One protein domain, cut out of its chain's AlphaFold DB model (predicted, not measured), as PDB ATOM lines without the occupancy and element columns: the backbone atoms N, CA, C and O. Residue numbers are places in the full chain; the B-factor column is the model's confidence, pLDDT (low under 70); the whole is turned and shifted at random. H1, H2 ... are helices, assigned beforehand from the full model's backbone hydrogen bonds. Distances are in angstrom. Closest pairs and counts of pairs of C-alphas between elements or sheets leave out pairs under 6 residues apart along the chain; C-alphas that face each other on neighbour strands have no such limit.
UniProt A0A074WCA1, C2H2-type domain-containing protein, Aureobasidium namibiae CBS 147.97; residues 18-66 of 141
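What this domain is: This is residues 18 to 66 of the 141 residues of the protein "C2H2-type domain-containing protein" of Aureobasidium namibiae CBS 147.97 (UniProt A0A074WCA1). Picture a small body with one long arm: helix H1 and the loops of residues 18 to 28 and 40 to 50 make the body, and residues 51 to 66, of which 53 to 65 belong to helix H2, stick out from it. That free arm makes the length of the whole. The printed part has 49 residues with two named helices, H1 then H2, and no named strand; its class is all helix, though 24 of the 49 residues, under half, are in named elements. The whole is loose, with a radius of gyration of the C-alphas of 13.4 A, and spans 40 by 18 by 17 A.

Where its parts are: Start at C-alpha 18, at (211.088, 255.797, 170.160). Go on to C-alpha 29 at (211.817, 243.304, 170.380), where H1 begins; it takes in residues 29 to 39 and is 15.1 A long from first to last C-alpha. Farther on, H2 takes in residues 53 to 65, is 18.6 A long and ends at C-alpha 65, at (192.199, 229.888, 177.738).

How they stand to each other: Compare H1 with H2 and you will find them apart, with no C-alpha of the one within 8 A of the other. Look at the backbone of H1 and H2: in both, every O i to N i+4 pair is within hydrogen-bond range.

The domain as a whole: The C-alphas of Arg 41 and Ser 65 are the two farthest apart, at 40.5 A. Without residues 51 to 66, which stand free, the body spans 21 by 17 by 16 A. The link from H1 to H2, residues 40 to 52, is long, and the printed part has no cut. Read the B-factor column for the model's confidence: the mean pLDDT of the printed part is 70.5, and residues 43 to 66 are under 70.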
ATOM      1  N   ALA A  18     210.886 254.592 169.351       78.94
ATOM      2  CA  ALA A  18     211.088 255.797 170.160       78.94
ATOM      3  C   ALA A  18     211.364 257.057 169.313       78.94
ATOM      4  O   ALA A  18     211.509 258.148 169.855       78.94
ATOM      5  N   GLU A  19     211.464 256.915 167.989       77.69
ATOM      6  CA  GLU A  19     211.718 258.037 167.086       77.69
ATOM      7  C   GLU A  19     210.423 258.836 166.838       77.69
ATOM      8  O   GLU A  19     209.408 258.250 166.456       77.69
ATOM      9  N   PRO A  20     210.434 260.174 166.996       75.12
ATOM     10  CA  PRO A  20     209.231 261.014 166.933       75.12
ATOM     11  C   PRO A  20     208.598 261.062 165.537       75.12
ATOM     12  O   PRO A  20     207.417 261.366 165.392       75.12
ATOM     13  N   THR A  21     209.374 260.745 164.502       79.50
ATOM     14  CA  THR A  21     208.905 260.647 163.115       79.50
ATOM     15  C   THR A  21     208.425 259.243 162.748       79.50
ATOM     16  O   THR A  21     207.992 259.023 161.618       79.50
ATOM     17  N   CYS A  22     208.488 258.280 163.675       83.38
ATOM     18  CA  CYS A  22     208.212 256.880 163.399       83.38
ATOM     19  C   CYS A  22     207.035 256.341 164.217       83.38
ATOM     20  O   CYS A  22     207.112 256.141 165.424       83.38
ATOM     21  N   THR A  23     205.945 256.007 163.528       82.94
ATOM     22  CA  THR A  23     204.736 255.409 164.119       82.94
ATOM     23  C   THR A  23     204.757 253.876 164.103       82.94
ATOM     24  O   THR A  23     203.737 253.224 164.345       82.94
ATOM     25  N   VAL A  24     205.913 253.267 163.811       81.81
ATOM     26  CA  VAL A  24     206.028 251.814 163.679       81.81
ATOM     27  C   VAL A  24     205.896 251.141 165.041       81.81
ATOM     28  O   VAL A  24     206.647 251.398 165.983       81.81
ATOM     29  N   THR A  25     204.940 250.219 165.108       84.44
ATOM     30  CA  THR A  25     204.718 249.334 166.250       84.44
ATOM     31  C   THR A  25     204.986 247.889 165.838       84.44
ATOM     32  O   THR A  25     204.669 247.454 164.729       84.44
ATOM     33  N   CYS A  26     205.610 247.136 166.731       80.19
ATOM     34  CA  CYS A  26     206.139 245.802 166.515       80.19
ATOM     35  C   CYS A  26     205.620 244.848 167.597       80.19
ATOM     36  O   CYS A  26     205.469 245.210 168.764       80.19
ATOM     37  N   ALA A  27     205.384 243.592 167.216       78.06
ATOM     38  CA  ALA A  27     204.998 242.541 168.159       78.06
ATOM     39  C   ALA A  27     206.199 241.982 168.946       78.06
ATOM     40  O   ALA A  27     206.027 241.423 170.025       78.06
ATOM     41  N   ARG A  28     207.430 242.149 168.435       75.00
ATOM     42  CA  ARG A  28     208.661 241.634 169.049       75.00
ATOM     43  C   ARG A  28     209.737 242.704 169.189       75.00
ATOM     44  O   ARG A  28     209.853 243.613 168.366       75.00
ATOM     45  N   LYS A  29     210.609 242.498 170.178       81.31
ATOM     46  CA  LYS A  29     211.817 243.304 170.380       81.31
ATOM     47  C   LYS A  29     212.796 243.170 169.208       81.31
ATOM     48  O   LYS A  29     213.335 244.172 168.760       81.31
ATOM     49  N   ASP A  30     212.982 241.968 168.661       82.88
ATOM     50  CA  ASP A  30     213.942 241.726 167.565       82.88
ATOM     51  C   ASP A  30     213.549 242.448 166.274       82.88
ATOM     52  O   ASP A  30     214.392 243.031 165.597       82.88
ATOM     53  N   THR A  31     212.251 242.460 165.957       83.62
ATOM     54  CA  THR A  31     211.715 243.201 164.808       83.62
ATOM     55  C   THR A  31     211.843 244.706 165.001       83.62
ATOM     56  O   THR A  31     212.112 245.415 164.040       83.62
ATOM     57  N   LEU A  32     211.711 245.196 166.240       85.00
ATOM     58  CA  LEU A  32     211.939 246.607 166.533       85.00
ATOM     59  C   LEU A  32     213.426 246.964 166.386       85.00
ATOM     60  O   LEU A  32     213.747 247.961 165.752       85.00
ATOM     61  N   LYS A  33     214.343 246.129 166.890       84.44
ATOM     62  CA  LYS A  33     215.792 246.342 166.741       84.44
ATOM     63  C   LYS A  33     216.205 246.425 165.272       84.44
ATOM     64  O   LYS A  33     216.894 247.360 164.882       84.44
ATOM     65  N   THR A  34     215.767 245.470 164.448       85.38
ATOM     66  CA  THR A  34     216.086 245.482 163.012       85.38
ATOM     67  C   THR A  34     215.439 246.660 162.292       85.38
ATOM     68  O   THR A  34     216.067 247.239 161.408       85.38
ATOM     69  N   HIS A  35     214.225 247.050 162.687       88.31
ATOM     70  CA  HIS A  35     213.571 248.251 162.181       88.31
ATOM     71  C   HIS A  35     214.391 249.514 162.483       88.31
ATOM     72  O   HIS A  35     214.691 250.255 161.551       88.31
ATOM     73  N   VAL A  36     214.818 249.733 163.731       85.12
ATOM     74  CA  VAL A  36     215.579 250.935 164.113       85.12
ATOM     75  C   VAL A  36     216.940 250.977 163.415       85.12
ATOM     76  O   VAL A  36     217.309 252.005 162.852       85.12
ATOM     77  N   LEU A  37     217.642 249.844 163.336       84.12
ATOM     78  CA  LEU A  37     218.921 249.761 162.624       84.12
ATOM     79  C   LEU A  37     218.784 250.086 161.128       84.12
ATOM     80  O   LEU A  37     219.643 250.757 160.560       84.12
ATOM     81  N   ARG A  38     217.706 249.631 160.477       85.75
ATOM     82  CA  ARG A  38     217.496 249.841 159.035       85.75
ATOM     83  C   ARG A  38     216.917 251.212 158.700       85.75
ATOM     84  O   ARG A  38     217.377 251.838 157.752       85.75
ATOM     85  N   ALA A  39     215.900 251.650 159.438       85.69
ATOM     86  CA  ALA A  39     215.156 252.874 159.149       85.69
ATOM     87  C   ALA A  39     215.809 254.117 159.764       85.69
ATOM     88  O   ALA A  39     215.767 255.188 159.166       85.69
ATOM     89  N   HIS A  40     216.432 253.971 160.936       84.44
ATOM     90  CA  HIS A  40     216.958 255.094 161.711       84.44
ATOM     91  C   HIS A  40     218.481 255.068 161.877       84.44
ATOM     92  O   HIS A  40     219.040 256.056 162.342       84.44
ATOM     93  N   ARG A  41     219.167 253.976 161.479       79.25
ATOM     94  CA  ARG A  41     220.637 253.801 161.586       79.25
ATOM     95  C   ARG A  41     221.194 254.182 162.964       79.25
ATOM     96  O   ARG A  41     222.332 254.623 163.088       79.25
ATOM     97  N   ARG A  42     220.366 254.023 163.991       70.75
ATOM     98  CA  ARG A  42     220.675 254.287 165.391       70.75
ATOM     99  C   ARG A  42     220.596 252.984 166.153       70.75
ATOM    100  O   ARG A  42     219.845 252.079 165.778       70.75
ATOM    101  N   ASP A  43     221.355 252.901 167.234       64.31
ATOM    102  CA  ASP A  43     221.132 251.839 168.192       64.31
ATOM    103  C   ASP A  43     219.747 252.026 168.811       64.31
ATOM    104  O   ASP A  43     219.378 253.151 169.169       64.31
ATOM    105  N   PRO A  44     218.944 250.951 168.903       63.78
ATOM    106  CA  PRO A  44     217.671 251.012 169.587       63.78
ATOM    107  C   PRO A  44     217.965 251.382 171.039       63.78
ATOM    108  O   PRO A  44     218.392 250.535 171.827       63.78
ATOM    109  N   LEU A  45     217.735 252.656 171.374       60.09
ATOM    110  CA  LEU A  45     217.649 253.127 172.750       60.09
ATOM    111  C   LEU A  45     216.751 252.154 173.523       60.09
ATOM    112  O   LEU A  45     215.862 251.542 172.911       60.09
ATOM    113  N   PRO A  46     216.978 251.955 174.833       57.47
ATOM    114  CA  PRO A  46     216.112 251.111 175.634       57.47
ATOM    115  C   PRO A  46     214.718 251.732 175.580       57.47
ATOM    116  O   PRO A  46     214.441 252.661 176.327       57.47
ATOM    117  N   ALA A  47     213.893 251.263 174.636       55.69
ATOM    118  CA  ALA A  47     212.513 251.674 174.461       55.69
ATOM    119  C   ALA A  47     211.906 251.645 175.856       55.69
ATOM    120  O   ALA A  47     211.913 250.588 176.499       55.69
ATOM    121  N   GLU A  48     211.596 252.839 176.355       53.62
ATOM    122  CA  GLU A  48     211.381 253.086 177.767       53.62
ATOM    123  C   GLU A  48     210.342 252.098 178.276       53.62
ATOM    124  O   GLU A  48     209.198 252.101 177.834       53.62
ATOM    125  N   LYS A  49     210.811 251.212 179.159       51.56
ATOM    126  CA  LYS A  49     210.073 250.106 179.765       51.56
ATOM    127  C   LYS A  49     209.473 249.143 178.735       51.56
ATOM    128  O   LYS A  49     208.407 249.348 178.160       51.56
ATOM    129  N   ALA A  50     210.139 247.994 178.595       56.69
ATOM    130  CA  ALA A  50     209.441 246.768 178.224       56.69
ATOM    131  C   ALA A  50     208.117 246.716 179.009       56.69
ATOM    132  O   ALA A  50     208.168 246.954 180.218       56.69
ATOM    133  N   PRO A  51     206.963 246.445 178.369       57.72
ATOM    134  CA  PRO A  51     205.747 246.232 179.130       57.72
ATOM    135  C   PRO A  51     206.057 245.106 180.096       57.72
ATOM    136  O   PRO A  51     206.556 244.058 179.668       57.72
ATOM    137  N   ASP A  52     205.875 245.408 181.382       57.50
ATOM    138  CA  ASP A  52     206.235 244.550 182.498       57.50
ATOM    139  C   ASP A  52     205.888 243.110 182.142       57.50
ATOM    140  O   ASP A  52     204.828 242.855 181.564       57.50
ATOM    141  N   ALA A  53     206.781 242.164 182.439       58.94
ATOM    142  CA  ALA A  53     206.621 240.753 182.080       58.94
ATOM    143  C   ALA A  53     205.220 240.189 182.419       58.94
ATOM    144  O   ALA A  53     204.770 239.244 181.776       58.94
ATOM    145  N   ALA A  54     204.511 240.829 183.355       58.34
ATOM    146  CA  ALA A  54     203.093 240.673 183.657       58.34
ATOM    147  C   ALA A  54     202.133 240.807 182.451       58.34
ATOM    148  O   ALA A  54     201.243 239.979 182.315       58.34
ATOM    149  N   ILE A  55     202.297 241.783 181.550       61.72
ATOM    150  CA  ILE A  55     201.417 241.958 180.375       61.72
ATOM    151  C   ILE A  55     201.683 240.850 179.352       61.72
ATOM    152  O   ILE A  55     200.755 240.284 178.784       61.72
ATOM    153  N   VAL A  56     202.951 240.487 179.145       62.41
ATOM    154  CA  VAL A  56     203.311 239.379 178.244       62.41
ATOM    155  C   VAL A  56     202.827 238.036 178.804       62.41
ATOM    156  O   VAL A  56     202.392 237.185 178.032       62.41
ATOM    157  N   ALA A  57     202.857 237.855 180.127       63.34
ATOM    158  CA  ALA A  57     202.317 236.677 180.800       63.34
ATOM    159  C   ALA A  57     200.781 236.627 180.738       63.34
ATOM    160  O   ALA A  57     200.232 235.585 180.397       63.34
ATOM    161  N   ALA A  58     200.089 237.747 180.967       60.97
ATOM    162  CA  ALA A  58     198.629 237.811 180.910       60.97
ATOM    163  C   ALA A  58     198.081 237.446 179.521       60.97
ATOM    164  O   ALA A  58     197.175 236.625 179.414       60.97
ATOM    165  N   VAL A  59     198.685 237.961 178.441       62.16
ATOM    166  CA  VAL A  59     198.231 237.594 177.086       62.16
ATOM    167  C   VAL A  59     198.625 236.156 176.718       62.16
ATOM    168  O   VAL A  59     197.982 235.527 175.878       62.16
ATOM    169  N   LYS A  60     199.664 235.596 177.351       63.81
ATOM    170  CA  LYS A  60     200.017 234.182 177.178       63.81
ATOM    171  C   LYS A  60     198.957 233.263 177.799       63.81
ATOM    172  O   LYS A  60     198.566 232.304 177.145       63.81
ATOM    173  N   GLU A  61     198.453 233.598 178.985       59.88
ATOM    174  CA  GLU A  61     197.377 232.850 179.653       59.88
ATOM    175  C   GLU A  61     196.036 232.958 178.896       59.88
ATOM    176  O   GLU A  61     195.353 231.954 178.693       59.88
ATOM    177  N   GLU A  62     195.672 234.136 178.370       58.75
ATOM    178  CA  GLU A  62     194.440 234.287 177.568       58.75
ATOM    179  C   GLU A  62     194.494 233.538 176.221       58.75
ATOM    180  O   GLU A  62     193.489 232.976 175.771       58.75
ATOM    181  N   ALA A  63     195.672 233.455 175.590       56.53
ATOM    182  CA  ALA A  63     195.861 232.664 174.371       56.53
ATOM    183  C   ALA A  63     195.681 231.151 174.609       56.53
ATOM    184  O   ALA A  63     195.328 230.421 173.680       56.53
ATOM    185  N   GLU A  64     195.894 230.681 175.840       57.22
ATOM    186  CA  GLU A  64     195.722 229.280 176.233       57.22
ATOM    187  C   GLU A  64     194.284 228.985 176.712       57.22
ATOM    188  O   GLU A  64     193.769 227.888 176.482       57.22
ATOM    189  N   SER A  65     193.585 229.993 177.255       55.78
ATOM    190  CA  SER A  65     192.199 229.888 177.738       55.78
ATOM    191  C   SER A  65     191.119 229.952 176.645       55.78
ATOM    192  O   SER A  65     189.959 229.665 176.931       55.78
ATOM    193  N   THR A  66     191.454 230.272 175.388       55.28
ATOM    194  CA  THR A  66     190.460 230.334 174.289       55.28
ATOM    195  C   THR A  66     190.298 228.999 173.537       55.28
ATOM    196  O   THR A  66     189.847 228.946 172.390       55.28
TER     197      THR A  66